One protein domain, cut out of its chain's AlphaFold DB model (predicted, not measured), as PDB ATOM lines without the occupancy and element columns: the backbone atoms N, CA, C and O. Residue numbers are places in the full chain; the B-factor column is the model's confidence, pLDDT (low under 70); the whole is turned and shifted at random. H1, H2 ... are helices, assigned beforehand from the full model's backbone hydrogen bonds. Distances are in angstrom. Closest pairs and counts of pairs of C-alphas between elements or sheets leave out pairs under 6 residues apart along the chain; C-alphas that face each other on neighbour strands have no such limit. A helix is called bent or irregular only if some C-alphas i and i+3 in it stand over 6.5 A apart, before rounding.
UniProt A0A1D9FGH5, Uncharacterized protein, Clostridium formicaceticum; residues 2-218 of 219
ATOM      1  N   ASP A   2      -5.500   2.167 -24.126       37.47
ATOM      2  CA  ASP A   2      -5.188   0.988 -23.292       37.47
ATOM      3  C   ASP A   2      -3.728   0.507 -23.316       37.47
ATOM      4  O   ASP A   2      -3.242  -0.026 -22.320       37.47
ATOM      5  N   LYS A   3      -2.972   0.774 -24.391       36.03
ATOM      6  CA  LYS A   3      -1.544   0.395 -24.489       36.03
ATOM      7  C   LYS A   3      -0.655   1.107 -23.453       36.03
ATOM      8  O   LYS A   3       0.288   0.514 -22.944       36.03
ATOM      9  N   TYR A   4      -0.989   2.352 -23.096       39.09
ATOM     10  CA  TYR A   4      -0.247   3.133 -22.096       39.09
ATOM     11  C   TYR A   4      -0.507   2.660 -20.656       39.09
ATOM     12  O   TYR A   4       0.418   2.658 -19.850       39.09
ATOM     13  N   ARG A   5      -1.728   2.202 -20.333       36.25
ATOM     14  CA  ARG A   5      -2.050   1.631 -19.009       36.25
ATOM     15  C   ARG A   5      -1.397   0.262 -18.788       36.25
ATOM     16  O   ARG A   5      -0.945  -0.014 -17.682       36.25
ATOM     17  N   LEU A   6      -1.315  -0.564 -19.834       44.25
ATOM     18  CA  LEU A   6      -0.636  -1.865 -19.796       44.25
ATOM     19  C   LEU A   6       0.884  -1.736 -19.598       44.25
ATOM     20  O   LEU A   6       1.455  -2.520 -18.844       44.25
ATOM     21  N   ASN A   7       1.525  -0.725 -20.201       50.53
ATOM     22  CA  ASN A   7       2.949  -0.447 -19.967       50.53
ATOM     23  C   ASN A   7       3.215   0.079 -18.549       50.53
ATOM     24  O   ASN A   7       4.093  -0.452 -17.880       50.53
ATOM     25  N   TYR A   8       2.409   1.019 -18.040       53.12
ATOM     26  CA  TYR A   8       2.582   1.557 -16.680       53.12
ATOM     27  C   TYR A   8       2.424   0.491 -15.581       53.12
ATOM     28  O   TYR A   8       3.085   0.550 -14.547       53.12
ATOM     29  N   GLY A   9       1.541  -0.494 -15.789       59.84
ATOM     30  CA  GLY A   9       1.363  -1.615 -14.862       59.84
ATOM     31  C   GLY A   9       2.544  -2.593 -14.849       59.84
ATOM     32  O   GLY A   9       2.895  -3.091 -13.783       59.84
ATOM     33  N   ARG A  10       3.177  -2.835 -16.009       58.44
ATOM     34  CA  ARG A  10       4.376  -3.685 -16.141       58.44
ATOM     35  C   ARG A  10       5.637  -3.016 -15.598       58.44
ATOM     36  O   ARG A  10       6.415  -3.674 -14.921       58.44
ATOM     37  N   GLU A  11       5.826  -1.724 -15.863       61.03
ATOM     38  CA  GLU A  11       6.973  -0.960 -15.349       61.03
ATOM     39  C   GLU A  11       6.986  -0.934 -13.818       61.03
ATOM     40  O   GLU A  11       8.014  -1.191 -13.200       61.03
ATOM     41  N   ASN A  12       5.818  -0.739 -13.203       75.00
ATOM     42  CA  ASN A  12       5.670  -0.729 -11.751       75.00
ATOM     43  C   ASN A  12       5.901  -2.123 -11.119       75.00
ATOM     44  O   ASN A  12       6.346  -2.208  -9.977       75.00
ATOM     45  N   ASP A  13       5.629  -3.225 -11.835       84.81
ATOM     46  CA  ASP A  13       5.946  -4.582 -11.350       84.81
ATOM     47  C   ASP A  13       7.457  -4.861 -11.393       84.81
ATOM     48  O   ASP A  13       8.021  -5.338 -10.409       84.81
ATOM     49  N   LEU A  14       8.128  -4.493 -12.493       86.00
ATOM     50  CA  LEU A  14       9.581  -4.631 -12.627       86.00
ATOM     51  C   LEU A  14      10.330  -3.780 -11.592       86.00
ATOM     52  O   LEU A  14      11.221  -4.287 -10.914       86.00
ATOM     53  N   GLU A  15       9.943  -2.511 -11.422       87.38
ATOM     54  CA  GLU A  15      10.522  -1.630 -10.402       87.38
ATOM     55  C   GLU A  15      10.385  -2.237  -9.001       87.38
ATOM     56  O   GLU A  15      11.373  -2.325  -8.270       87.38
ATOM     57  N   LYS A  16       9.189  -2.720  -8.637       89.88
ATOM     58  CA  LYS A  16       8.951  -3.363  -7.337       89.88
ATOM     59  C   LYS A  16       9.821  -4.596  -7.135       89.88
ATOM     60  O   LYS A  16      10.446  -4.703  -6.086       89.88
ATOM     61  N   ARG A  17       9.898  -5.494  -8.121       90.94
ATOM     62  CA  ARG A  17      10.735  -6.701  -8.039       90.94
ATOM     63  C   ARG A  17      12.199  -6.352  -7.820       90.94
ATOM     64  O   ARG A  17      12.818  -6.885  -6.902       90.94
ATOM     65  N   CYS A  18      12.739  -5.421  -8.606       90.62
ATOM     66  CA  CYS A  18      14.127  -5.004  -8.459       90.62
ATOM     67  C   CYS A  18      14.388  -4.342  -7.096       90.62
ATOM     68  O   CYS A  18      15.407  -4.630  -6.471       90.62
ATOM     69  N   ILE A  19      13.466  -3.506  -6.598       92.31
ATOM     70  CA  ILE A  19      13.565  -2.910  -5.254       92.31
ATOM     71  C   ILE A  19      13.557  -4.002  -4.177       92.31
ATOM     72  O   ILE A  19      14.413  -3.981  -3.296       92.31
ATOM     73  N   THR A  20      12.653  -4.979  -4.265       94.00
ATOM     74  CA  THR A  20      12.604  -6.107  -3.325       94.00
ATOM     75  C   THR A  20      13.911  -6.901  -3.337       94.00
ATOM     76  O   THR A  20      14.455  -7.178  -2.272       94.00
ATOM     77  N   MET A  21      14.486  -7.181  -4.512       93.38
ATOM     78  CA  MET A  21      15.788  -7.857  -4.613       93.38
ATOM     79  C   MET A  21      16.919  -7.066  -3.940       93.38
ATOM     80  O   MET A  21      17.770  -7.662  -3.282       93.38
ATOM     81  N   ILE A  22      16.941  -5.734  -4.094       94.06
ATOM     82  CA  ILE A  22      17.911  -4.863  -3.408       94.06
ATOM     83  C   ILE A  22      17.746  -4.989  -1.891       94.06
ATOM     84  O   ILE A  22      18.730  -5.159  -1.173       94.06
ATOM     85  N   GLU A  23      16.513  -4.893  -1.395       94.06
ATOM     86  CA  GLU A  23      16.218  -4.914   0.040       94.06
ATOM     87  C   GLU A  23      16.584  -6.251   0.690       94.06
ATOM     88  O   GLU A  23      17.225  -6.253   1.743       94.06
ATOM     89  N   GLU A  24      16.253  -7.371   0.047       94.88
ATOM     90  CA  GLU A  24      16.567  -8.717   0.536       94.88
ATOM     91  C   GLU A  24      18.079  -8.967   0.609       94.88
ATOM     92  O   GLU A  24      18.587  -9.389   1.651       94.88
ATOM     93  N   ASP A  25      18.827  -8.663  -0.459       93.56
ATOM     94  CA  ASP A  25      20.278  -8.886  -0.476       93.56
ATOM     95  C   ASP A  25      21.004  -7.987   0.538       93.56
ATOM     96  O   ASP A  25      21.976  -8.426   1.163       93.56
ATOM     97  N   LEU A  26      20.533  -6.747   0.734       93.44
ATOM     98  CA  LEU A  26      21.066  -5.849   1.758       93.44
ATOM     99  C   LEU A  26      20.734  -6.341   3.171       93.44
ATOM    100  O   LEU A  26      21.594  -6.294   4.045       93.44
ATOM    101  N   GLU A  27      19.520  -6.825   3.429       93.56
ATOM    102  CA  GLU A  27      19.153  -7.372   4.741       93.56
ATOM    103  C   GLU A  27      20.022  -8.581   5.108       93.56
ATOM    104  O   GLU A  27      20.619  -8.629   6.188       93.56
ATOM    105  N   VAL A  28      20.167  -9.529   4.180       92.31
ATOM    106  CA  VAL A  28      20.999 -10.723   4.381       92.31
ATOM    107  C   VAL A  28      22.457 -10.337   4.621       92.31
ATOM    108  O   VAL A  28      23.083 -10.864   5.537       92.31
ATOM    109  N   PHE A  29      22.995  -9.391   3.848       90.88
ATOM    110  CA  PHE A  29      24.370  -8.935   4.028       90.88
ATOM    111  C   PHE A  29      24.578  -8.269   5.394       90.88
ATOM    112  O   PHE A  29      25.422  -8.711   6.168       90.88
ATOM    113  N   PHE A  30      23.792  -7.241   5.732       90.38
ATOM    114  CA  PHE A  30      24.011  -6.447   6.948       90.38
ATOM    115  C   PHE A  30      23.665  -7.199   8.242       90.38
ATOM    116  O   PHE A  30      24.291  -6.949   9.275       90.38
ATOM    117  N   SER A  31      22.732  -8.155   8.207       88.00
ATOM    118  CA  SER A  31      22.401  -8.974   9.383       88.00
ATOM    119  C   SER A  31      23.602  -9.783   9.897       88.00
ATOM    120  O   SER A  31      23.786  -9.902  11.114       88.00
ATOM    121  N   ALA A  32      24.486 -10.239   8.999       85.31
ATOM    122  CA  ALA A  32      25.701 -10.981   9.341       85.31
ATOM    123  C   ALA A  32      26.708 -10.154  10.168       85.31
ATOM    124  O   ALA A  32      27.431 -10.702  11.007       85.31
ATOM    125  N   TYR A  33      26.716  -8.829  10.001       86.31
ATOM    126  CA  TYR A  33      27.689  -7.935  10.636       86.31
ATOM    127  C   TYR A  33      27.310  -7.486  12.053       86.31
ATOM    128  O   TYR A  33      28.136  -6.905  12.761       86.31
ATOM    129  N   THR A  34      26.118  -7.835  12.549       85.00
ATOM    130  CA  THR A  34      25.709  -7.532  13.936       85.00
ATOM    131  C   THR A  34      26.678  -8.127  14.966       85.00
ATOM    132  O   THR A  34      27.037  -7.485  15.956       85.00
ATOM    133  N   LYS A  35      27.163  -9.351  14.721       87.06
ATOM    134  CA  LYS A  35      28.124 -10.021  15.610       87.06
ATOM    135  C   LYS A  35      29.505  -9.355  15.578       87.06
ATOM    136  O   LYS A  35      30.162  -9.257  16.620       87.06
ATOM    137  N   ALA A  36      29.934  -8.889  14.406       87.44
ATOM    138  CA  ALA A  36      31.178  -8.145  14.242       87.44
ATOM    139  C   ALA A  36      31.108  -6.804  14.989       87.44
ATOM    140  O   ALA A  36      31.984  -6.512  15.801       87.44
ATOM    141  N   ALA A  37      29.999  -6.067  14.844       89.81
ATOM    142  CA  ALA A  37      29.740  -4.824  15.569       89.81
ATOM    143  C   ALA A  37      29.806  -4.998  17.098       89.81
ATOM    144  O   ALA A  37      30.429  -4.192  17.791       89.81
ATOM    145  N   TYR A  38      29.218  -6.074  17.635       91.00
ATOM    146  CA  TYR A  38      29.286  -6.375  19.070       91.00
ATOM    147  C   TYR A  38      30.711  -6.712  19.538       91.00
ATOM    148  O   TYR A  38      31.157  -6.289  20.605       91.00
ATOM    149  N   THR A  39      31.449  -7.477  18.735       89.62
ATOM    150  CA  THR A  39      32.843  -7.828  19.047       89.62
ATOM    151  C   THR A  39      33.721  -6.578  19.055       89.62
ATOM    152  O   THR A  39      34.519  -6.374  19.972       89.62
ATOM    153  N   TYR A  40      33.525  -5.707  18.072       89.31
ATOM    154  CA  TYR A  40      34.245  -4.451  17.953       89.31
ATOM    155  C   TYR A  40      33.936  -3.487  19.109       89.31
ATOM    156  O   TYR A  40      34.854  -2.914  19.702       89.31
ATOM    157  N   SER A  41      32.667  -3.371  19.519       91.19
ATOM    158  CA  SER A  41      32.280  -2.527  20.657       91.19
ATOM    159  C   SER A  41      32.915  -2.985  21.971       91.19
ATOM    160  O   SER A  41      33.356  -2.164  22.782       91.19
ATOM    161  N   PHE A  42      33.038  -4.299  22.168       89.75
ATOM    162  CA  PHE A  42      33.734  -4.868  23.316       89.75
ATOM    163  C   PHE A  42      35.218  -4.486  23.333       89.75
ATOM    164  O   PHE A  42      35.723  -4.068  24.379       89.75
ATOM    165  N   ILE A  43      35.906  -4.587  22.190       87.81
ATOM    166  CA  ILE A  43      37.320  -4.202  22.056       87.81
ATOM    167  C   ILE A  43      37.494  -2.715  22.394       87.81
ATOM    168  O   ILE A  43      38.279  -2.378  23.286       87.81
ATOM    169  N   LEU A  44      36.695  -1.838  21.780       87.62
ATOM    170  CA  LEU A  44      36.773  -0.392  22.005       87.62
ATOM    171  C   LEU A  44      36.434   0.028  23.439       87.62
ATOM    172  O   LEU A  44      37.047   0.947  23.980       87.62
ATOM    173  N   SER A  45      35.501  -0.657  24.105       87.00
ATOM    174  CA  SER A  45      35.182  -0.361  25.511       87.00
ATOM    175  C   SER A  45      36.395  -0.569  26.438       87.00
ATOM    176  O   SER A  45      36.578   0.139  27.442       87.00
ATOM    177  N   LYS A  46      37.270  -1.523  26.090       84.00
ATOM    178  CA  LYS A  46      38.499  -1.829  26.825       84.00
ATOM    179  C   LYS A  46      39.632  -0.889  26.453       84.00
ATOM    180  O   LYS A  46      40.318  -0.418  27.368       84.00
ATOM    181  N   ASP A  47      39.774  -0.572  25.173       82.25
ATOM    182  CA  ASP A  47      40.785   0.343  24.663       82.25
ATOM    183  C   ASP A  47      40.196   1.351  23.671       82.25
ATOM    184  O   ASP A  47      40.117   1.116  22.468       82.25
ATOM    185  N   THR A  48      39.815   2.518  24.191       74.69
ATOM    186  CA  THR A  48      39.252   3.603  23.384       74.69
ATOM    187  C   THR A  48      40.294   4.288  22.498       74.69
ATOM    188  O   THR A  48      39.913   5.034  21.603       74.69
ATOM    189  N   LYS A  49      41.600   4.056  22.720       71.88
ATOM    190  CA  LYS A  49      42.681   4.625  21.894       71.88
ATOM    191  C   LYS A  49      42.932   3.831  20.614       71.88
ATOM    192  O   LYS A  49      43.584   4.354  19.720       71.88
ATOM    193  N   GLY A  50      42.428   2.599  20.533       67.31
ATOM    194  CA  GLY A  50      42.574   1.728  19.366       67.31
ATOM    195  C   GLY A  50      41.606   2.035  18.223       67.31
ATOM    196  O   GLY A  50      41.562   1.277  17.262       67.31
ATOM    197  N   PHE A  51      40.798   3.096  18.329       73.38
ATOM    198  CA  PHE A  51      39.907   3.494  17.247       73.38
ATOM    199  C   PHE A  51      40.660   4.269  16.168       73.38
ATOM    200  O   PHE A  51      41.092   5.404  16.382       73.38
ATOM    201  N   ASP A  52      40.708   3.681  14.983       78.75
ATOM    202  CA  ASP A  52      40.975   4.365  13.730       78.75
ATOM    203  C   ASP A  52      40.068   3.785  12.635       78.75
ATOM    204  O   ASP A  52      39.532   2.680  12.769       78.75
ATOM    205  N   LEU A  53      39.867   4.557  11.568       75.38
ATOM    206  CA  LEU A  53      38.951   4.189  10.491       75.38
ATOM    207  C   LEU A  53      39.378   2.893   9.787       75.38
ATOM    208  O   LEU A  53      38.534   2.047   9.513       75.38
ATOM    209  N   ALA A  54      40.677   2.698   9.561       78.50
ATOM    210  CA  ALA A  54      41.175   1.513   8.873       78.50
ATOM    211  C   ALA A  54      40.968   0.244   9.717       78.50
ATOM    212  O   ALA A  54      40.680  -0.826   9.182       78.50
ATOM    213  N   THR A  55      41.088   0.349  11.041       79.38
ATOM    214  CA  THR A  55      40.772  -0.747  11.964       79.38
ATOM    215  C   THR A  55      39.272  -1.029  12.003       79.38
ATOM    216  O   THR A  55      38.879  -2.196  12.009       79.38
ATOM    217  N   PHE A  56      38.431   0.009  11.976       80.38
ATOM    218  CA  PHE A  56      36.981  -0.151  11.880       80.38
ATOM    219  C   PHE A  56      36.576  -0.895  10.599       80.38
ATOM    220  O   PHE A  56      35.882  -1.905  10.691       80.38
ATOM    221  N   GLU A  57      37.062  -0.462   9.434       79.25
ATOM    222  CA  GLU A  57      36.789  -1.117   8.146       79.25
ATOM    223  C   GLU A  57      37.287  -2.576   8.155       79.25
ATOM    224  O   GLU A  57      36.577  -3.506   7.792       79.25
ATOM    225  N   LYS A  58      38.474  -2.851   8.700       79.81
ATOM    226  CA  LYS A  58      38.972  -4.237   8.777       79.81
ATOM    227  C   LYS A  58      38.175  -5.145   9.713       79.81
ATOM    228  O   LYS A  58      38.168  -6.356   9.510       79.81
ATOM    229  N   MET A  59      37.591  -4.604  10.781       80.00
ATOM    230  CA  MET A  59      36.948  -5.405  11.830       80.00
ATOM    231  C   MET A  59      35.426  -5.466  11.724       80.00
ATOM    232  O   MET A  59      34.832  -6.397  12.272       80.00
ATOM    233  N   VAL A  60      34.796  -4.481  11.083       81.75
ATOM    234  CA  VAL A  60      33.335  -4.359  11.022       81.75
ATOM    235  C   VAL A  60      32.804  -4.609   9.617       81.75
ATOM    236  O   VAL A  60      31.860  -5.377   9.519       81.75
ATOM    237  N   PHE A  61      33.371  -4.026   8.558       76.50
ATOM    238  CA  PHE A  61      33.052  -4.365   7.162       76.50
ATOM    239  C   PHE A  61      34.113  -3.782   6.219       76.50
ATOM    240  O   PHE A  61      34.507  -2.625   6.372       76.50
ATOM    241  N   SER A  62      34.545  -4.549   5.219       79.75
ATOM    242  CA  SER A  62      35.521  -4.059   4.239       79.75
ATOM    243  C   SER A  62      34.849  -3.380   3.043       79.75
ATOM    244  O   SER A  62      33.745  -3.753   2.630       79.75
ATOM    245  N   ASN A  63      35.522  -2.384   2.460       79.38
ATOM    246  CA  ASN A  63      35.031  -1.710   1.257       79.38
ATOM    247  C   ASN A  63      34.938  -2.698   0.082       79.38
ATOM    248  O   ASN A  63      33.973  -2.654  -0.677       79.38
ATOM    249  N   GLU A  64      35.862  -3.659   0.001       82.31
ATOM    250  CA  GLU A  64      35.860  -4.724  -1.003       82.31
ATOM    251  C   GLU A  64      34.625  -5.635  -0.896       82.31
ATOM    252  O   GLU A  64      34.034  -6.012  -1.911       82.31
ATOM    253  N   GLU A  65      34.186  -5.979   0.322       85.94
ATOM    254  CA  GLU A  65      32.960  -6.764   0.528       85.94
ATOM    255  C   GLU A  65      31.711  -5.999   0.084       85.94
ATOM    256  O   GLU A  65      30.792  -6.595  -0.487       85.94
ATOM    257  N   ILE A  66      31.674  -4.684   0.317       85.88
ATOM    258  CA  ILE A  66      30.559  -3.850  -0.130       85.88
ATOM    259  C   ILE A  66      30.560  -3.699  -1.653       85.88
ATOM    260  O   ILE A  66      29.504  -3.809  -2.276       85.88
ATOM    261  N   GLU A  67      31.715  -3.484  -2.280       85.12
ATOM    262  CA  GLU A  67      31.815  -3.440  -3.741       85.12
ATOM    263  C   GLU A  67      31.352  -4.762  -4.367       85.12
ATOM    264  O   GLU A  67      30.542  -4.764  -5.299       85.12
ATOM    265  N   ALA A  68      31.775  -5.897  -3.802       87.25
ATOM    266  CA  ALA A  68      31.334  -7.216  -4.241       87.25
ATOM    267  C   ALA A  68      29.815  -7.412  -4.073       87.25
ATOM    268  O   ALA A  68      29.160  -7.982  -4.952       87.25
ATOM    269  N   LEU A  69      29.234  -6.923  -2.970       90.19
ATOM    270  CA  LEU A  69      27.788  -6.917  -2.737       90.19
ATOM    271  C   LEU A  69      27.051  -6.097  -3.800       90.19
ATOM    272  O   LEU A  69      26.112  -6.600  -4.416       90.19
ATOM    273  N   ILE A  70      27.479  -4.854  -4.014       88.88
ATOM    274  CA  ILE A  70      26.879  -3.933  -4.980       88.88
ATOM    275  C   ILE A  70      26.913  -4.551  -6.379       88.88
ATOM    276  O   ILE A  70      25.883  -4.612  -7.051       88.88
ATOM    277  N   HIS A  71      28.063  -5.087  -6.790       87.44
ATOM    278  CA  HIS A  71      28.227  -5.742  -8.083       87.44
ATOM    279  C   HIS A  71      27.312  -6.970  -8.230       87.44
ATOM    280  O   HIS A  71      26.669  -7.162  -9.263       87.44
ATOM    281  N   ARG A  72      27.188  -7.790  -7.178       89.88
ATOM    282  CA  ARG A  72      26.276  -8.943  -7.167       89.88
ATOM    283  C   ARG A  72      24.815  -8.521  -7.329       89.88
ATOM    284  O   ARG A  72      24.095  -9.147  -8.107       89.88
ATOM    285  N   ILE A  73      24.379  -7.485  -6.610       91.06
ATOM    286  CA  ILE A  73      23.013  -6.953  -6.719       91.06
ATOM    287  C   ILE A  73      22.776  -6.409  -8.134       91.06
ATOM    288  O   ILE A  73      21.775  -6.752  -8.759       91.06
ATOM    289  N   ALA A  74      23.722  -5.640  -8.676       87.44
ATOM    290  CA  ALA A  74      23.635  -5.079 -10.021       87.44
ATOM    291  C   ALA A  74      23.457  -6.152 -11.109       87.44
ATOM    292  O   ALA A  74      22.619  -5.985 -11.998       87.44
ATOM    293  N   ILE A  75      24.189  -7.272 -11.023       88.19
ATOM    294  CA  ILE A  75      24.032  -8.414 -11.944       88.19
ATOM    295  C   ILE A  75      22.631  -9.023 -11.837       88.19
ATOM    296  O   ILE A  75      22.009  -9.316 -12.859       88.19
ATOM    297  N   LYS A  76      22.124  -9.232 -10.613       90.44
ATOM    298  CA  LYS A  76      20.784  -9.804 -10.399       90.44
ATOM    299  C   LYS A  76      19.696  -8.917 -11.003       90.44
ATOM    300  O   LYS A  76      18.832  -9.431 -11.705       90.44
ATOM    301  N   ILE A  77      19.785  -7.606 -10.774       88.81
ATOM    302  CA  ILE A  77      18.860  -6.616 -11.337       88.81
ATOM    303  C   ILE A  77      18.920  -6.633 -12.861       88.81
ATOM    304  O   ILE A  77      17.878  -6.714 -13.500       88.81
ATOM    305  N   HIS A  78      20.121  -6.612 -13.448       85.12
ATOM    306  CA  HIS A  78      20.271  -6.669 -14.902       85.12
ATOM    307  C   HIS A  78      19.606  -7.907 -15.489       85.12
ATOM    308  O   HIS A  78      18.821  -7.791 -16.423       85.12
ATOM    309  N   LYS A  79      19.850  -9.078 -14.900       87.69
ATOM    310  CA  LYS A  79      19.238 -10.325 -15.359       87.69
ATOM    311  C   LYS A  79      17.709 -10.290 -15.268       87.69
ATOM    312  O   LYS A  79      17.039 -10.778 -16.171       87.69
ATOM    313  N   GLU A  80      17.153  -9.718 -14.200       88.69
ATOM    314  CA  GLU A  80      15.701  -9.558 -14.061       88.69
ATOM    315  C   GLU A  80      15.136  -8.608 -15.127       88.69
ATOM    316  O   GLU A  80      14.112  -8.904 -15.741       88.69
ATOM    317  N   MET A  81      15.837  -7.507 -15.411       84.31
ATOM    318  CA  MET A  81      15.460  -6.573 -16.471       84.31
ATOM    319  C   MET A  81      15.500  -7.226 -17.859       84.31
ATOM    320  O   MET A  81      14.537  -7.078 -18.608       84.31
ATOM    321  N   GLU A  82      16.558  -7.974 -18.193       83.88
ATOM    322  CA  GLU A  82      16.665  -8.693 -19.473       83.88
ATOM    323  C   GLU A  82      15.527  -9.707 -19.642       83.88
ATOM    324  O   GLU A  82      14.871  -9.734 -20.683       83.88
ATOM    325  N   ASN A  83      15.227 -10.488 -18.596       84.94
ATOM    326  CA  ASN A  83      14.129 -11.458 -18.617       84.94
ATOM    327  C   ASN A  83      12.759 -10.790 -18.801       84.94
ATOM    328  O   ASN A  83      11.882 -11.346 -19.461       84.94
ATOM    329  N   HIS A  84      12.543  -9.625 -18.184       81.25
ATOM    330  CA  HIS A  84      11.249  -8.947 -18.221       81.25
ATOM    331  C   HIS A  84      11.042  -8.144 -19.519       81.25
ATOM    332  O   HIS A  84       9.908  -8.020 -19.998       81.25
ATOM    333  N   LEU A  85      12.111  -7.575 -20.080       74.50
ATOM    334  CA  LEU A  85      12.062  -6.720 -21.270       74.50
ATOM    335  C   LEU A  85      12.374  -7.467 -22.577       74.50
ATOM    336  O   LEU A  85      12.177  -6.886 -23.643       74.50
ATOM    337  N   ASP A  86      12.809  -8.729 -22.496       74.06
ATOM    338  CA  ASP A  86      13.208  -9.579 -23.631       74.06
ATOM    339  C   ASP A  86      14.251  -8.893 -24.534       74.06
ATOM    340  O   ASP A  86      14.190  -8.916 -25.764       74.06
ATOM    341  N   CYS A  87      15.203  -8.196 -23.908       68.56
ATOM    342  CA  CYS A  87      16.257  -7.456 -24.592       68.56
ATOM    343  C   CYS A  87      17.595  -7.603 -23.861       68.56
ATOM    344  O   CYS A  87      17.633  -7.745 -22.642       68.56
ATOM    345  N   SER A  88      18.703  -7.562 -24.607       68.56
ATOM    346  CA  SER A  88      20.040  -7.553 -24.005       68.56
ATOM    347  C   SER A  88      20.386  -6.146 -23.529       68.56
ATOM    348  O   SER A  88      20.331  -5.186 -24.306       68.56
ATOM    349  N   ILE A  89      20.759  -6.029 -22.257       67.25
ATOM    350  CA  ILE A  89      21.056  -4.753 -21.606       67.25
ATOM    351  C   ILE A  89      22.522  -4.775 -21.192       67.25
ATOM    352  O   ILE A  89      22.968  -5.641 -20.441       67.25
ATOM    353  N   LYS A  90      23.308  -3.808 -21.681       65.06
ATOM    354  CA  LYS A  90      24.703  -3.677 -21.249       65.06
ATOM    355  C   LYS A  90      24.742  -3.271 -19.781       65.06
ATOM    356  O   LYS A  90      24.204  -2.225 -19.431       65.06
ATOM    357  N   ILE A  91      25.445  -4.067 -18.976       64.81
ATOM    358  CA  ILE A  91      25.736  -3.740 -17.580       64.81
ATOM    359  C   ILE A  91      26.510  -2.426 -17.542       64.81
ATOM    360  O   ILE A  91      27.593  -2.336 -18.120       64.81
ATOM    361  N   ASP A  92      25.954  -1.421 -16.868       63.12
ATOM    362  CA  ASP A  92      26.697  -0.216 -16.509       63.12
ATOM    363  C   ASP A  92      27.790  -0.609 -15.495       63.12
ATOM    364  O   ASP A  92      27.465  -1.033 -14.383       63.12
ATOM    365  N   PRO A  93      29.085  -0.515 -15.852       55.84
ATOM    366  CA  PRO A  93      30.171  -0.928 -14.972       55.84
ATOM    367  C   PRO A  93      30.402   0.047 -13.807       55.84
ATOM    368  O   PRO A  93      31.192  -0.253 -12.915       55.84
ATOM    369  N   THR A  94      29.737   1.206 -13.778       55.56
ATOM    370  CA  THR A  94      29.969   2.251 -12.771       55.56
ATOM    371  C   THR A  94      28.965   2.242 -11.618       55.56
ATOM    372  O   THR A  94      28.404   3.269 -11.245       55.56
ATOM    373  N   TYR A  95      28.804   1.096 -10.953       60.66
ATOM    374  CA  TYR A  95      28.170   1.057  -9.629       60.66
ATOM    375  C   TYR A  95      29.181   1.428  -8.533       60.66
ATOM    376  O   TYR A  95      29.584   0.592  -7.730       60.66
ATOM    377  N   CYS A  96      29.622   2.687  -8.496       55.03
ATOM    378  CA  CYS A  96      30.508   3.168  -7.436       55.03
ATOM    379  C   CYS A  96      29.706   3.931  -6.375       55.03
ATOM    380  O   CYS A  96      29.055   4.942  -6.659       55.03
ATOM    381  N   CYS A  97      29.742   3.449  -5.132       58.47
ATOM    382  CA  CYS A  97      29.136   4.139  -4.002       58.47
ATOM    383  C   CYS A  97      30.235   4.720  -3.116       58.47
ATOM    384  O   CYS A  97      31.055   3.983  -2.589       58.47
ATOM    385  N   GLN A  98      30.220   6.037  -2.896       61.44
ATOM    386  CA  GLN A  98      30.889   6.588  -1.719       61.44
ATOM    387  C   GLN A  98      30.101   6.113  -0.499       61.44
ATOM    388  O   GLN A  98      28.921   6.439  -0.359       61.44
ATOM    389  N   LEU A  99      30.749   5.281   0.313       63.25
ATOM    390  CA  LEU A  99      30.116   4.508   1.381       63.25
ATOM    391  C   LEU A  99      29.884   5.327   2.647       63.25
ATOM    392  O   LEU A  99      28.882   5.130   3.332       63.25
ATOM    393  N   ALA A 100      30.779   6.272   2.918       59.34
ATOM    394  CA  ALA A 100      30.728   7.135   4.082       59.34
ATOM    395  C   ALA A 100      31.224   8.537   3.719       59.34
ATOM    396  O   ALA A 100      32.230   8.695   3.022       59.34
ATOM    397  N   ASP A 101      30.509   9.551   4.194       63.06
ATOM    398  CA  ASP A 101      31.023  10.914   4.262       63.06
ATOM    399  C   ASP A 101      31.938  11.067   5.493       63.06
ATOM    400  O   ASP A 101      31.985  10.210   6.382       63.06
ATOM    401  N   ALA A 102      32.697  12.163   5.551       60.16
ATOM    402  CA  ALA A 102      33.557  12.457   6.701       60.16
ATOM    403  C   ALA A 102      32.767  12.527   8.028       60.16
ATOM    404  O   ALA A 102      33.333  12.288   9.098       60.16
ATOM    405  N   ASP A 103      31.462  12.795   7.951       68.94
ATOM    406  CA  ASP A 103      30.569  12.950   9.094       68.94
ATOM    407  C   ASP A 103      30.039  11.614   9.633       68.94
ATOM    408  O   ASP A 103      29.720  11.532  10.819       68.94
ATOM    409  N   THR A 104      30.037  10.545   8.829       71.75
ATOM    410  CA  THR A 104      29.520   9.210   9.191       71.75
ATOM    411  C   THR A 104      30.153   8.673  10.479       71.75
ATOM    412  O   THR A 104      29.498   7.989  11.265       71.75
ATOM    413  N   TYR A 105      31.420   9.013  10.733       77.62
ATOM    414  CA  TYR A 105      32.191   8.513  11.877       77.62
ATOM    415  C   TYR A 105      32.409   9.540  12.994       77.62
ATOM    416  O   TYR A 105      32.957   9.190  14.046       77.62
ATOM    417  N   SER A 106      32.011  10.799  12.790       81.19
ATOM    418  CA  SER A 106      32.291  11.898  13.724       81.19
ATOM    419  C   SER A 106      31.668  11.638  15.101       81.19
ATOM    420  O   SER A 106      32.361  11.704  16.117       81.19
ATOM    421  N   MET A 107      30.409  11.194  15.127       82.94
ATOM    422  CA  MET A 107      29.662  10.911  16.354       82.94
ATOM    423  C   MET A 107      30.287   9.778  17.180       82.94
ATOM    424  O   MET A 107      30.383   9.873  18.408       82.94
ATOM    425  N   LEU A 108      30.767   8.713  16.525       85.44
ATOM    426  CA  LEU A 108      31.479   7.630  17.206       85.44
ATOM    427  C   LEU A 108      32.799   8.140  17.798       85.44
ATOM    428  O   LEU A 108      33.114   7.840  18.948       85.44
ATOM    429  N   LYS A 109      33.544   8.960  17.050       85.38
ATOM    430  CA  LYS A 109      34.806   9.548  17.515       85.38
ATOM    431  C   LYS A 109      34.605  10.451  18.737       85.38
ATOM    432  O   LYS A 109      35.338  10.319  19.717       85.38
ATOM    433  N   GLU A 110      33.594  11.315  18.713       86.69
ATOM    434  CA  GLU A 110      33.222  12.168  19.850       86.69
ATOM    435  C   GLU A 110      32.800  11.341  21.069       86.69
ATOM    436  O   GLU A 110      33.257  11.591  22.188       86.69
ATOM    437  N   THR A 111      31.994  10.299  20.848       87.88
ATOM    438  CA  THR A 111      31.558   9.367  21.896       87.88
ATOM    439  C   THR A 111      32.752   8.694  22.578       87.88
ATOM    440  O   THR A 111      32.815   8.614  23.808       87.88
ATOM    441  N   LEU A 112      33.733   8.235  21.799       88.88
ATOM    442  CA  LEU A 112      34.930   7.580  22.325       88.88
ATOM    443  C   LEU A 112      35.822   8.537  23.126       88.88
ATOM    444  O   LEU A 112      36.359   8.135  24.165       88.88
ATOM    445  N   GLU A 113      35.950   9.796  22.701       87.94
ATOM    446  CA  GLU A 113      36.711  10.801  23.454       87.94
ATOM    447  C   GLU A 113      36.007  11.157  24.773       87.94
ATOM    448  O   GLU A 113      36.650  11.205  25.825       87.94
ATOM    449  N   ALA A 114      34.675  11.289  24.769       87.75
ATOM    450  CA  ALA A 114      33.901  11.462  25.998       87.75
ATOM    451  C   ALA A 114      34.093  10.273  26.960       87.75
ATOM    452  O   ALA A 114      34.350  10.458  28.151       87.75
ATOM    453  N   PHE A 115      34.060   9.040  26.447       90.06
ATOM    454  CA  PHE A 115      34.255   7.832  27.255       90.06
ATOM    455  C   PHE A 115      35.651   7.704  27.840       90.06
ATOM    456  O   PHE A 115      35.799   7.208  28.960       90.06
ATOM    457  N   LYS A 116      36.671   8.166  27.121       87.94
ATOM    458  CA  LYS A 116      38.037   8.263  27.635       87.94
ATOM    459  C   LYS A 116      38.094   9.194  28.848       87.94
ATOM    460  O   LYS A 116      38.580   8.772  29.897       87.94
ATOM    461  N   ILE A 117      37.502  10.386  28.751       88.44
ATOM    462  CA  ILE A 117      37.418  11.338  29.871       88.44
ATOM    463  C   ILE A 117      36.683  10.707  31.061       88.44
ATOM    464  O   ILE A 117      37.197  10.705  32.181       88.44
ATOM    465  N   THR A 118      35.507  10.111  30.832       88.94
ATOM    466  CA  THR A 118      34.729   9.450  31.893       88.94
ATOM    467  C   THR A 118      35.521   8.326  32.561       88.94
ATOM    468  O   THR A 118      35.552   8.235  33.787       88.94
ATOM    469  N   LYS A 119      36.208   7.486  31.780       86.75
ATOM    470  CA  LYS A 119      37.021   6.376  32.293       86.75
ATOM    471  C   LYS A 119      38.165   6.873  33.173       86.75
ATOM    472  O   LYS A 119      38.410   6.278  34.225       86.75
ATOM    473  N   ASP A 120      38.835   7.948  32.774       87.94
ATOM    474  CA  ASP A 120      39.935   8.534  33.539       87.94
ATOM    475  C   ASP A 120      39.441   9.140  34.859       87.94
ATOM    476  O   ASP A 120      40.004   8.852  35.920       87.94
ATOM    477  N   ILE A 121      38.335   9.893  34.827       89.62
ATOM    478  CA  ILE A 121      37.705  10.453  36.031       89.62
ATOM    479  C   ILE A 121      37.294   9.332  36.990       89.62
ATOM    480  O   ILE A 121      37.693   9.340  38.156       89.62
ATOM    481  N   THR A 122      36.552   8.331  36.509       88.56
ATOM    482  CA  THR A 122      36.056   7.242  37.355       88.56
ATOM    483  C   THR A 122      37.194   6.440  37.984       88.56
ATOM    484  O   THR A 122      37.159   6.171  39.186       88.56
ATOM    485  N   LYS A 123      38.244   6.105  37.221       88.00
ATOM    486  CA  LYS A 123      39.423   5.407  37.762       88.00
ATOM    487  C   LYS A 123      40.143   6.230  38.826       88.00
ATOM    488  O   LYS A 123      40.581   5.679  39.838       88.00
ATOM    489  N   ASN A 124      40.255   7.541  38.627       89.94
ATOM    490  CA  ASN A 124      40.847   8.435  39.619       89.94
ATOM    491  C   ASN A 124      40.002   8.490  40.899       89.94
ATOM    492  O   ASN A 124      40.560   8.365  41.992       89.94
ATOM    493  N   CYS A 125      38.674   8.580  40.790       88.12
ATOM    494  CA  CYS A 125      37.770   8.505  41.940       88.12
ATOM    495  C   CYS A 125      37.922   7.181  42.703       88.12
ATOM    496  O   CYS A 125      38.077   7.193  43.925       88.12
ATOM    497  N   GLU A 126      37.951   6.041  42.007       88.75
ATOM    498  CA  GLU A 126      38.170   4.727  42.630       88.75
ATOM    499  C   GLU A 126      39.515   4.654  43.359       88.75
ATOM    500  O   GLU A 126      39.590   4.144  44.480       88.75
ATOM    501  N   LYS A 127      40.578   5.203  42.758       88.62
ATOM    502  CA  LYS A 127      41.914   5.261  43.362       88.62
ATOM    503  C   LYS A 127      41.926   6.116  44.631       88.62
ATOM    504  O   LYS A 127      42.494   5.688  45.638       88.62
ATOM    505  N   ILE A 128      41.287   7.289  44.605       89.06
ATOM    506  CA  ILE A 128      41.174   8.190  45.762       89.06
ATOM    507  C   ILE A 128      40.384   7.516  46.885       89.06
ATOM    508  O   ILE A 128      40.864   7.474  48.017       89.06
ATOM    509  N   LEU A 129      39.224   6.925  46.575       87.62
ATOM    510  CA  LEU A 129      38.409   6.196  47.550       87.62
ATOM    511  C   LEU A 129      39.203   5.047  48.173       87.62
ATOM    512  O   LEU A 129      39.295   4.944  49.395       87.62
ATOM    513  N   LYS A 130      39.854   4.219  47.350       85.12
ATOM    514  CA  LYS A 130      40.680   3.109  47.836       85.12
ATOM    515  C   LYS A 130      41.797   3.593  48.762       85.12
ATOM    516  O   LYS A 130      42.033   2.980  49.802       85.12
ATOM    517  N   MET A 131      42.462   4.696  48.416       85.81
ATOM    518  CA  MET A 131      43.505   5.293  49.249       85.81
ATOM    519  C   MET A 131      42.948   5.819  50.578       85.81
ATOM    520  O   MET A 131      43.525   5.530  51.626       85.81
ATOM    521  N   PHE A 132      41.842   6.568  50.547       86.44
ATOM    522  CA  PHE A 132      41.226   7.145  51.741       86.44
ATOM    523  C   PHE A 132      40.770   6.050  52.706       86.44
ATOM    524  O   PHE A 132      41.220   6.011  53.849       86.44
ATOM    525  N   PHE A 133      39.979   5.089  52.222       83.56
ATOM    526  CA  PHE A 133      39.517   3.974  53.046       83.56
ATOM    527  C   PHE A 133      40.681   3.134  53.567       83.56
ATOM    528  O   PHE A 133      40.687   2.791  54.743       83.56
ATOM    529  N   SER A 134      41.713   2.862  52.759       81.19
ATOM    530  CA  SER A 134      42.891   2.134  53.244       81.19
ATOM    531  C   SER A 134      43.610   2.860  54.387       81.19
ATOM    532  O   SER A 134      44.111   2.188  55.288       81.19
ATOM    533  N   LYS A 135      43.687   4.198  54.363       84.00
ATOM    534  CA  LYS A 135      44.275   4.986  55.459       84.00
ATOM    535  C   LYS A 135      43.388   4.947  56.703       84.00
ATOM    536  O   LYS A 135      43.882   4.646  57.787       84.00
ATOM    537  N   THR A 136      42.088   5.180  56.539       83.69
ATOM    538  CA  THR A 136      41.115   5.181  57.640       83.69
ATOM    539  C   THR A 136      41.035   3.815  58.322       83.69
ATOM    540  O   THR A 136      41.147   3.732  59.543       83.69
ATOM    541  N   PHE A 137      40.950   2.726  57.552       80.69
ATOM    542  CA  PHE A 137      40.943   1.367  58.100       80.69
ATOM    543  C   PHE A 137      42.234   1.028  58.844       80.69
ATOM    544  O   PHE A 137      42.165   0.417  59.906       80.69
ATOM    545  N   LYS A 138      43.401   1.448  58.336       80.75
ATOM    546  CA  LYS A 138      44.683   1.241  59.026       80.75
ATOM    547  C   LYS A 138      44.734   1.969  60.376       80.75
ATOM    548  O   LYS A 138      45.327   1.441  61.309       80.75
ATOM    549  N   SER A 139      44.115   3.148  60.465       83.94
ATOM    550  CA  SER A 139      44.030   3.942  61.697       83.94
ATOM    551  C   SER A 139      43.096   3.310  62.738       83.94
ATOM    552  O   SER A 139      43.461   3.190  63.901       83.94
ATOM    553  N   ILE A 140      41.909   2.854  62.317       84.31
ATOM    554  CA  ILE A 140      40.883   2.297  63.222       84.31
ATOM    555  C   ILE A 140      41.201   0.849  63.629       84.31
ATOM    556  O   ILE A 140      40.960   0.447  64.763       84.31
ATOM    557  N   CYS A 141      41.725   0.042  62.705       78.44
ATOM    558  CA  CYS A 141      42.031  -1.372  62.914       78.44
ATOM    559  C   CYS A 141      43.458  -1.687  62.432       78.44
ATOM    560  O   CYS A 141      43.666  -2.106  61.285       78.44
ATOM    561  N   PRO A 142      44.471  -1.533  63.304       77.19
ATOM    562  CA  PRO A 142      45.864  -1.782  62.941       77.19
ATOM    563  C   PRO A 142      46.194  -3.273  62.711       77.19
ATOM    564  O   PRO A 142      47.257  -3.582  62.178       77.19
ATOM    565  N   TYR A 143      45.292  -4.200  63.060       82.50
ATOM    566  CA  TYR A 143      45.503  -5.647  62.936       82.50
ATOM    567  C   TYR A 143      45.613  -6.129  61.476       82.50
ATOM    568  O   TYR A 143      44.722  -5.911  60.649       82.50
ATOM    569  N   PHE A 144      46.686  -6.869  61.179       76.44
ATOM    570  CA  PHE A 144      47.020  -7.361  59.835       76.44
ATOM    571  C   PHE A 144      45.912  -8.190  59.149       76.44
ATOM    572  O   PHE A 144      45.632  -7.920  57.977       76.44
ATOM    573  N   PRO A 145      45.216  -9.138  59.819       77.25
ATOM    574  CA  PRO A 145      44.172  -9.938  59.166       77.25
ATOM    575  C   PRO A 145      42.993  -9.093  58.662       77.25
ATOM    576  O   PRO A 145      42.496  -9.302  57.554       77.25
ATOM    577  N   VAL A 146      42.588  -8.081  59.437       71.62
ATOM    578  CA  VAL A 146      41.500  -7.155  59.083       71.62
ATOM    579  C   VAL A 146      41.914  -6.254  57.917       71.62
ATOM    580  O   VAL A 146      41.134  -6.032  56.988       71.62
ATOM    581  N   GLN A 147      43.169  -5.794  57.899       70.19
ATOM    582  CA  GLN A 147      43.727  -5.025  56.780       70.19
ATOM    583  C   GLN A 147      43.837  -5.847  55.489       70.19
ATOM    584  O   GLN A 147      43.622  -5.327  54.395       70.19
ATOM    585  N   TYR A 148      44.160  -7.136  55.592       73.81
ATOM    586  CA  TYR A 148      44.223  -8.031  54.440       73.81
ATOM    587  C   TYR A 148      42.829  -8.293  53.842       73.81
ATOM    588  O   TYR A 148      42.654  -8.200  52.626       73.81
ATOM    589  N   MET A 149      41.819  -8.538  54.686       75.12
ATOM    590  CA  MET A 149      40.424  -8.713  54.256       75.12
ATOM    591  C   MET A 149      39.857  -7.452  53.589       75.12
ATOM    592  O   MET A 149      39.253  -7.528  52.521       75.12
ATOM    593  N   THR A 150      40.099  -6.273  54.164       69.69
ATOM    594  CA  THR A 150      39.606  -4.994  53.614       69.69
ATOM    595  C   THR A 150      40.262  -4.618  52.287       69.69
ATOM    596  O   THR A 150      39.589  -4.062  51.422       69.69
ATOM    597  N   LYS A 151      41.527  -4.996  52.048       70.31
ATOM    598  CA  LYS A 151      42.180  -4.833  50.732       70.31
ATOM    599  C   LYS A 151      41.523  -5.648  49.612       70.31
ATOM    600  O   LYS A 151      41.644  -5.252  48.452       70.31
ATOM    601  N   LYS A 152      40.851  -6.763  49.935       73.06
ATOM    602  CA  LYS A 152      40.103  -7.577  48.959       73.06
ATOM    603  C   LYS A 152      38.740  -6.980  48.605       73.06
ATOM    604  O   LYS A 152      38.170  -7.341  47.580       73.06
ATOM    605  N   ILE A 153      38.217  -6.063  49.417       72.81
ATOM    606  CA  ILE A 153      36.955  -5.385  49.132       72.81
ATOM    607  C   ILE A 153      37.242  -4.231  48.169       72.81
ATOM    608  O   ILE A 153      37.977  -3.300  48.496       72.81
ATOM    609  N   ASN A 154      36.629  -4.257  46.984       71.06
ATOM    610  CA  ASN A 154      36.662  -3.115  46.074       71.06
ATOM    611  C   ASN A 154      35.688  -2.030  46.566       71.06
ATOM    612  O   ASN A 154      34.565  -1.897  46.085       71.06
ATOM    613  N   VAL A 155      36.105  -1.294  47.599       78.06
ATOM    614  CA  VAL A 155      35.286  -0.256  48.247       78.06
ATOM    615  C   VAL A 155      34.897   0.842  47.254       78.06
ATOM    616  O   VAL A 155      33.771   1.327  47.300       78.06
ATOM    617  N   GLY A 156      35.789   1.177  46.313       76.75
ATOM    618  CA  GLY A 156      35.498   2.123  45.234       76.75
ATOM    619  C   GLY A 156      34.318   1.668  44.377       76.75
ATOM    620  O   GLY A 156      33.370   2.425  44.205       76.75
ATOM    621  N   GLU A 157      34.320   0.409  43.931       78.50
ATOM    622  CA  GLU A 157      33.212  -0.161  43.153       78.50
ATOM    623  C   GLU A 157      31.901  -0.192  43.949       78.50
ATOM    624  O   GLU A 157      30.860   0.177  43.415       78.50
ATOM    625  N   LYS A 158      31.941  -0.555  45.238       83.31
ATOM    626  CA  LYS A 158      30.737  -0.573  46.087       83.31
ATOM    627  C   LYS A 158      30.139   0.817  46.316       83.31
ATOM    628  O   LYS A 158      28.924   0.959  46.272       83.31
ATOM    629  N   ILE A 159      30.973   1.825  46.573       85.50
ATOM    630  CA  ILE A 159      30.514   3.198  46.842       85.50
ATOM    631  C   ILE A 159      30.033   3.870  45.561       85.50
ATOM    632  O   ILE A 159      28.997   4.529  45.558       85.50
ATOM    633  N   LEU A 160      30.782   3.710  44.469       86.69
ATOM    634  CA  LEU A 160      30.418   4.309  43.189       86.69
ATOM    635  C   LEU A 160      29.260   3.571  42.518       86.69
ATOM    636  O   LEU A 160      28.543   4.188  41.733       86.69
ATOM    637  N   SER A 161      29.040   2.292  42.840       89.88
ATOM    638  CA  SER A 161      27.928   1.489  42.330       89.88
ATOM    639  C   SER A 161      27.869   1.550  40.793       89.88
ATOM    640  O   SER A 161      28.847   1.208  40.122       89.88
ATOM    641  N   GLU A 162      26.776   2.051  40.214       88.56
ATOM    642  CA  GLU A 162      26.595   2.250  38.768       88.56
ATOM    643  C   GLU A 162      27.629   3.195  38.129       88.56
ATOM    644  O   GLU A 162      27.883   3.134  36.926       88.56
ATOM    645  N   LYS A 163      28.281   4.049  38.923       87.94
ATOM    646  CA  LYS A 163      29.355   4.948  38.473       87.94
ATOM    647  C   LYS A 163      30.744   4.308  38.527       87.94
ATOM    648  O   LYS A 163      31.708   4.974  38.165       87.94
ATOM    649  N   SER A 164      30.869   3.061  38.984       89.06
ATOM    650  CA  SER A 164      32.150   2.341  39.012       89.06
ATOM    651  C   SER A 164      32.716   2.121  37.609       89.06
ATOM    652  O   SER A 164      31.975   2.035  36.628       89.06
ATOM    653  N   SER A 165      34.038   1.975  37.499       87.81
ATOM    654  CA  SER A 165      34.731   1.827  36.215       87.81
ATOM    655  C   SER A 165      34.216   0.613  35.446       87.81
ATOM    656  O   SER A 165      34.022   0.691  34.236       87.81
ATOM    657  N   LYS A 166      33.928  -0.485  36.152       87.88
ATOM    658  CA  LYS A 166      33.388  -1.715  35.569       87.88
ATOM    659  C   LYS A 166      31.987  -1.514  34.982       87.88
ATOM    660  O   LYS A 166      31.738  -1.933  33.854       87.88
ATOM    661  N   LYS A 167      31.081  -0.867  35.725       90.00
ATOM    662  CA  LYS A 167      29.708  -0.591  35.269       90.00
ATOM    663  C   LYS A 167      29.686   0.415  34.118       90.00
ATOM    664  O   LYS A 167      28.992   0.190  33.132       90.00
ATOM    665  N   GLN A 168      30.507   1.464  34.197       90.25
ATOM    666  CA  GLN A 168      30.665   2.429  33.109       90.25
ATOM    667  C   GLN A 168      31.222   1.770  31.844       90.25
ATOM    668  O   GLN A 168      30.701   2.024  30.770       90.25
ATOM    669  N   MET A 169      32.196   0.857  31.947       90.50
ATOM    670  CA  MET A 169      32.690   0.110  30.779       90.50
ATOM    671  C   MET A 169      31.600  -0.729  30.104       90.50
ATOM    672  O   MET A 169      31.507  -0.706  28.881       90.50
ATOM    673  N   ALA A 170      30.763  -1.429  30.876       91.19
ATOM    674  CA  ALA A 170      29.642  -2.187  30.315       91.19
ATOM    675  C   ALA A 170      28.635  -1.264  29.604       91.19
ATOM    676  O   ALA A 170      28.190  -1.561  28.499       91.19
ATOM    677  N   ARG A 171      28.335  -0.101  30.198       91.75
ATOM    678  CA  ARG A 171      27.475   0.911  29.572       91.75
ATOM    679  C   ARG A 171      28.102   1.507  28.309       91.75
ATOM    680  O   ARG A 171      27.405   1.700  27.320       91.75
ATOM    681  N   HIS A 172      29.401   1.793  28.328       91.81
ATOM    682  CA  HIS A 172      30.126   2.301  27.165       91.81
ATOM    683  C   HIS A 172      30.112   1.283  26.023       91.81
ATOM    684  O   HIS A 172      29.879   1.678  24.890       91.81
ATOM    685  N   GLN A 173      30.310  -0.010  26.307       93.44
ATOM    686  CA  GLN A 173      30.211  -1.068  25.296       93.44
ATOM    687  C   GLN A 173      28.848  -1.046  24.596       93.44
ATOM    688  O   GLN A 173      28.803  -1.081  23.369       93.44
ATOM    689  N   GLU A 174      27.761  -0.965  25.363       94.06
ATOM    690  CA  GLU A 174      26.402  -0.925  24.814       94.06
ATOM    691  C   GLU A 174      26.184   0.310  23.930       94.06
ATOM    692  O   GLU A 174      25.686   0.199  22.814       94.06
ATOM    693  N   ILE A 175      26.631   1.488  24.375       93.31
ATOM    694  CA  ILE A 175      26.500   2.713  23.577       93.31
ATOM    695  C   ILE A 175      27.355   2.635  22.305       93.31
ATOM    696  O   ILE A 175      26.877   2.994  21.233       93.31
ATOM    697  N   ILE A 176      28.597   2.139  22.386       92.50
ATOM    698  CA  ILE A 176      29.449   1.941  21.199       92.50
ATOM    699  C   ILE A 176      28.764   0.980  20.229       92.50
ATOM    700  O   ILE A 176      28.741   1.240  19.032       92.50
ATOM    701  N   PHE A 177      28.191  -0.114  20.731       93.56
ATOM    702  CA  PHE A 177      27.474  -1.074  19.901       93.56
ATOM    703  C   PHE A 177      26.320  -0.412  19.142       93.56
ATOM    704  O   PHE A 177      26.252  -0.540  17.922       93.56
ATOM    705  N   GLN A 178      25.486   0.369  19.832       92.62
ATOM    706  CA  GLN A 178      24.384   1.111  19.216       92.62
ATOM    707  C   GLN A 178      24.873   2.120  18.167       92.62
ATOM    708  O   GLN A 178      24.276   2.238  17.100       92.62
ATOM    709  N   GLN A 179      25.988   2.810  18.425       91.12
ATOM    710  CA  GLN A 179      26.602   3.732  17.462       91.12
ATOM    711  C   GLN A 179      27.103   3.002  16.209       91.12
ATOM    712  O   GLN A 179      26.830   3.430  15.091       91.12
ATOM    713  N   VAL A 180      27.780   1.862  16.374       90.69
ATOM    714  CA  VAL A 180      28.243   1.034  15.249       90.69
ATOM    715  C   VAL A 180      27.060   0.481  14.449       90.69
ATOM    716  O   VAL A 180      27.100   0.489  13.222       90.69
ATOM    717  N   GLN A 181      25.983   0.055  15.116       91.25
ATOM    718  CA  GLN A 181      24.746  -0.345  14.439       91.25
ATOM    719  C   GLN A 181      24.124   0.810  13.648       91.25
ATOM    720  O   GLN A 181      23.688   0.602  12.518       91.25
ATOM    721  N   GLY A 182      24.118   2.025  14.205       89.94
ATOM    722  CA  GLY A 182      23.661   3.226  13.507       89.94
ATOM    723  C   GLY A 182      24.481   3.522  12.249       89.94
ATOM    724  O   GLY A 182      23.910   3.784  11.193       89.94
ATOM    725  N   ILE A 183      25.810   3.394  12.326       89.31
ATOM    726  CA  ILE A 183      26.704   3.540  11.167       89.31
ATOM    727  C   ILE A 183      26.371   2.504  10.086       89.31
ATOM    728  O   ILE A 183      26.161   2.872   8.931       89.31
ATOM    729  N   LEU A 184      26.260   1.224  10.454       89.25
ATOM    730  CA  LEU A 184      25.895   0.152   9.520       89.25
ATOM    731  C   LEU A 184      24.540   0.410   8.850       89.25
ATOM    732  O   LEU A 184      24.394   0.203   7.645       89.25
ATOM    733  N   LEU A 185      23.558   0.896   9.612       90.75
ATOM    734  CA  LEU A 185      22.241   1.244   9.091       90.75
ATOM    735  C   LEU A 185      22.315   2.398   8.083       90.75
ATOM    736  O   LEU A 185      21.703   2.311   7.019       90.75
ATOM    737  N   ASN A 186      23.083   3.447   8.379       88.94
ATOM    738  CA  ASN A 186      23.264   4.579   7.470       88.94
ATOM    739  C   ASN A 186      23.916   4.146   6.155       88.94
ATOM    740  O   ASN A 186      23.436   4.509   5.081       88.94
ATOM    741  N   ILE A 187      24.953   3.310   6.221       87.44
ATOM    742  CA  ILE A 187      25.616   2.765   5.030       87.44
ATOM    743  C   ILE A 187      24.631   1.924   4.212       87.44
ATOM    744  O   ILE A 187      24.503   2.128   3.004       87.44
ATOM    745  N   LYS A 188      23.875   1.031   4.862       90.69
ATOM    746  CA  LYS A 188      22.833   0.226   4.208       90.69
ATOM    747  C   LYS A 188      21.810   1.101   3.482       90.69
ATOM    748  O   LYS A 188      21.478   0.824   2.331       90.69
ATOM    749  N   ILE A 189      21.315   2.154   4.135       90.25
ATOM    750  CA  ILE A 189      20.340   3.090   3.553       90.25
ATOM    751  C   ILE A 189      20.951   3.842   2.368       90.25
ATOM    752  O   ILE A 189      20.306   3.960   1.326       90.25
ATOM    753  N   ASN A 190      22.195   4.306   2.486       88.25
ATOM    754  CA  ASN A 190      22.894   4.999   1.408       88.25
ATOM    755  C   ASN A 190      23.062   4.106   0.173       88.25
ATOM    756  O   ASN A 190      22.748   4.534  -0.939       88.25
ATOM    757  N   ILE A 191      23.492   2.855   0.366       89.19
ATOM    758  CA  ILE A 191      23.612   1.871  -0.717       89.19
ATOM    759  C   ILE A 191      22.238   1.594  -1.334       89.19
ATOM    760  O   ILE A 191      22.098   1.666  -2.554       89.19
ATOM    761  N   ARG A 192      21.211   1.342  -0.506       92.25
ATOM    762  CA  ARG A 192      19.830   1.121  -0.965       92.25
ATOM    763  C   ARG A 192      19.368   2.257  -1.863       92.25
ATOM    764  O   ARG A 192      18.936   2.009  -2.982       92.25
ATOM    765  N   ASN A 193      19.459   3.495  -1.385       90.62
ATOM    766  CA  ASN A 193      18.943   4.652  -2.107       90.62
ATOM    767  C   ASN A 193      19.653   4.831  -3.455       90.62
ATOM    768  O   ASN A 193      18.982   5.040  -4.463       90.62
ATOM    769  N   ARG A 194      20.982   4.664  -3.497       87.69
ATOM    770  CA  ARG A 194      21.759   4.737  -4.745       87.69
ATOM    771  C   ARG A 194      21.393   3.623  -5.725       87.69
ATOM    772  O   ARG A 194      21.189   3.901  -6.904       87.69
ATOM    773  N   LEU A 195      21.287   2.379  -5.251       88.75
ATOM    774  CA  LEU A 195      20.908   1.236  -6.089       88.75
ATOM    775  C   LEU A 195      19.496   1.397  -6.654       88.75
ATOM    776  O   LEU A 195      19.293   1.169  -7.844       88.75
ATOM    777  N   VAL A 196      18.535   1.822  -5.831       90.12
ATOM    778  CA  VAL A 196      17.150   2.061  -6.258       90.12
ATOM    779  C   VAL A 196      17.091   3.182  -7.291       90.12
ATOM    780  O   VAL A 196      16.489   3.004  -8.347       90.12
ATOM    781  N   GLU A 197      17.752   4.313  -7.034       88.81
ATOM    782  CA  GLU A 197      17.776   5.442  -7.965       88.81
ATOM    783  C   GLU A 197      18.379   5.049  -9.321       88.81
ATOM    784  O   GLU A 197      17.803   5.354 -10.368       88.81
ATOM    785  N   HIS A 198      19.520   4.354  -9.318       85.12
ATOM    786  CA  HIS A 198      20.177   3.901 -10.546       85.12
ATOM    787  C   HIS A 198      19.326   2.875 -11.301       85.12
ATOM    788  O   HIS A 198      19.153   2.984 -12.512       85.12
ATOM    789  N   THR A 199      18.694   1.947 -10.582       86.00
ATOM    790  CA  THR A 199      17.799   0.940 -11.168       86.00
ATOM    791  C   THR A 199      16.598   1.574 -11.859       86.00
ATOM    792  O   THR A 199      16.320   1.253 -13.013       86.00
ATOM    793  N   ILE A 200      15.917   2.518 -11.200       85.75
ATOM    794  CA  ILE A 200      14.772   3.231 -11.786       85.75
ATOM    795  C   ILE A 200      15.208   3.994 -13.044       85.75
ATOM    796  O   ILE A 200      14.560   3.889 -14.087       85.75
ATOM    797  N   LYS A 201      16.340   4.711 -12.988       84.69
ATOM    798  CA  LYS A 201      16.887   5.422 -14.157       84.69
ATOM    799  C   LYS A 201      17.178   4.472 -15.318       84.69
ATOM    800  O   LYS A 201      16.839   4.791 -16.457       84.69
ATOM    801  N   ASN A 202      17.752   3.302 -15.043       81.62
ATOM    802  CA  ASN A 202      18.059   2.311 -16.072       81.62
ATOM    803  C   ASN A 202      16.804   1.705 -16.697       81.62
ATOM    804  O   ASN A 202      16.751   1.569 -17.921       81.62
ATOM    805  N   ILE A 203      15.786   1.373 -15.897       81.44
ATOM    806  CA  ILE A 203      14.499   0.871 -16.403       81.44
ATOM    807  C   ILE A 203      13.873   1.911 -17.341       81.44
ATOM    808  O   ILE A 203      13.560   1.604 -18.492       81.44
ATOM    809  N   GLN A 204      13.788   3.169 -16.898       82.50
ATOM    810  CA  GLN A 204      13.219   4.264 -17.689       82.50
ATOM    811  C   GLN A 204      13.995   4.517 -18.992       82.50
ATOM    812  O   GLN A 204      13.392   4.688 -20.056       82.50
ATOM    813  N   ALA A 205      15.330   4.522 -18.934       79.06
ATOM    814  CA  ALA A 205      16.181   4.702 -20.109       79.06
ATOM    815  C   ALA A 205      16.019   3.548 -21.112       79.06
ATOM    816  O   ALA A 205      15.880   3.784 -22.315       79.06
ATOM    817  N   THR A 206      15.974   2.309 -20.619       76.06
ATOM    818  CA  THR A 206      15.812   1.111 -21.451       76.06
ATOM    819  C   THR A 206      14.451   1.110 -22.146       76.06
ATOM    820  O   THR A 206      14.388   0.947 -23.366       76.06
ATOM    821  N   ASN A 207      13.369   1.408 -21.424       74.12
ATOM    822  CA  ASN A 207      12.025   1.477 -22.006       74.12
ATOM    823  C   ASN A 207      11.903   2.577 -23.062       74.12
ATOM    824  O   ASN A 207      11.313   2.359 -24.124       74.12
ATOM    825  N   LYS A 208      12.508   3.748 -22.822       75.25
ATOM    826  CA  LYS A 208      12.553   4.829 -23.814       75.25
ATOM    827  C   LYS A 208      13.269   4.391 -25.097       75.25
ATOM    828  O   LYS A 208      12.769   4.674 -26.186       75.25
ATOM    829  N   ASN A 209      14.392   3.684 -24.980       71.00
ATOM    830  CA  ASN A 209      15.152   3.192 -26.132       71.00
ATOM    831  C   ASN A 209      14.380   2.113 -26.915       71.00
ATOM    832  O   ASN A 209      14.323   2.181 -28.142       71.00
ATOM    833  N   ILE A 210      13.716   1.173 -26.231       67.94
ATOM    834  CA  ILE A 210      12.860   0.154 -26.871       67.94
ATOM    835  C   ILE A 210      11.710   0.812 -27.651       67.94
ATOM    836  O   ILE A 210      11.438   0.448 -28.796       67.94
ATOM    837  N   LEU A 211      11.041   1.812 -27.064       62.94
ATOM    838  CA  LEU A 211       9.957   2.543 -27.731       62.94
ATOM    839  C   LEU A 211      10.438   3.289 -28.982       62.94
ATOM    840  O   LEU A 211       9.724   3.322 -29.983       62.94
ATOM    841  N   GLN A 212      11.641   3.868 -28.948       60.72
ATOM    842  CA  GLN A 212      12.224   4.538 -30.111       60.72
ATOM    843  C   GLN A 212      12.515   3.552 -31.248       60.72
ATOM    844  O   GLN A 212      12.083   3.801 -32.371       60.72
ATOM    845  N   ILE A 213      13.164   2.417 -30.967       59.84
ATOM    846  CA  ILE A 213      13.493   1.389 -31.976       59.84
ATOM    847  C   ILE A 213      12.226   0.857 -32.666       59.84
ATOM    848  O   ILE A 213      12.187   0.738 -33.892       59.84
ATOM    849  N   ASN A 214      11.159   0.610 -31.902       57.34
ATOM    850  CA  ASN A 214       9.892   0.136 -32.459       57.34
ATOM    851  C   ASN A 214       9.217   1.171 -33.373       57.34
ATOM    852  O   ASN A 214       8.620   0.795 -34.376       57.34
ATOM    853  N   ASN A 215       9.344   2.467 -33.076       52.66
ATOM    854  CA  ASN A 215       8.782   3.525 -33.920       52.66
ATOM    855  C   ASN A 215       9.559   3.712 -35.234       52.66
ATOM    856  O   ASN A 215       8.948   4.045 -36.244       52.66
ATOM    857  N   TYR A 216      10.873   3.462 -35.245       48.53
ATOM    858  CA  TYR A 216      11.679   3.473 -36.476       48.53
ATOM    859  C   TYR A 216      11.484   2.226 -37.346       48.53
ATOM    860  O   TYR A 216      11.790   2.269 -38.530       48.53
ATOM    861  N   SER A 217      10.969   1.129 -36.786       47.94
ATOM    862  CA  SER A 217      10.741  -0.128 -37.519       47.94
ATOM    863  C   SER A 217       9.366  -0.198 -38.206       47.94
ATOM    864  O   SER A 217       9.067  -1.180 -38.880       47.94
ATOM    865  N   ILE A 218       8.509   0.809 -37.991       45.31
ATOM    866  CA  ILE A 218       7.130   0.891 -38.514       45.31
ATOM    867  C   ILE A 218       6.981   2.045 -39.541       45.31
ATOM    868  O   ILE A 218       5.909   2.213 -40.119       45.31
TER     869      ILE A 218
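AT A GLANCE: This is residues 2 to 218 of the 219 residues of an uncharacterized protein of Clostridium formicaceticum (UniProt A0A1D9FGH5). A long, thin rod is built along one helix, H8; H1 and H4 pack beside the part of H8 nearer its last residue in a three-helix bundle, and H5 overlaps the first part of H8 and runs on past it to the other end. There H6 folds back along H5 and the short H7 leads into H8, while H2 packs on H8 between these two regions, with H3 beside H2. The 217 printed residues hold eight named helices, H1 to H8 in chain order, and no named strand: an all-helix domain. It is extended, with a radius of gyration of the C-alphas of 28.7 A and spans of 108 by 29 by 22 A.

HOW THE PARTS SIT: Start at the hub, H8, residues 165 to 216, which touches five other helices. Its residues 184 to 203 touch H1, residues 2 to 32, opposite ways at a shallow tilt of 27 degrees; the closest C-alphas, of Ile 19 and Val 196, are 6.2 A apart. Its residues 191 to 203 touch H4, residues 63 to 85, the same way at 32 degrees, closest at the C-alphas of Met 81 and Ile 203, 7.5 A. H1 and H4 touch at the C-alphas of Cys 18 and Ile 77, 5.8 A, their closest. Look next at H2, residues 34 to 46: it touches residues 169 to 181 of H8, closest at the C-alphas of Ser 45 and Gln 173, 5.0 A, at 37 degrees, only just a steep tilt. Residues 36 to 40 of H2 touch H3, residues 53 to 60, with the C-alphas of Ala 36 and Val 60 closest, 5.4 A. H5, residues 106 to 140, touches residues 165 to 180 of H8 opposite ways at 8 degrees, closest at the C-alphas of Thr 122 and Ser 165, 5.7 A. H5 forms a hairpin with H6, residues 144 to 152; the C-alphas of Lys 138 and Gln 147 are closest, 6.7 A. H7, residues 155 to 163, touches H5, closest at the C-alphas of Glu 126 and Gly 156, 4.5 A, and touches H8 only at the corner, closest at those of Glu 162 and Gln 168, 7.0 A. Each O i to N i+4 pair is within hydrogen-bond range in H2, H3, H4, H5 and H8; the counts are 26 of 27 in H1, 4 of 5 in H6 and 3 of 5 in H7.

IN THESE COORDINATES: Find C-alpha 165 at (34.731, 1.827, 36.215); from there H8 runs 76.3 A to C-alpha 216 at (11.679, 3.473, -36.476). H1 begins at C-alpha 2, (-5.188, 0.988, -23.292), and is 46.5 A long; H5 is 51.1 A, H4 32.6 A and H2 19.0 A. H3, H6 and H7 are 10.2, 12.9 and 12.6 A. H7 is irregular: C-alphas 159 and 162 are 9.0 A apart.

THE WHOLE: The C-alphas of Tyr 143 and Ile 218 are farthest apart, 108.7 A. Residues 139 to 145 and 211 to 218 stand free. The printed part has no cut, and residues 86 to 105 make the long link from H4 to H5. The mean pLDDT of the printed part is 80.5; it is under 70 at residues 2 to 11, 50, 87 to 103, 150 and 210 to 218.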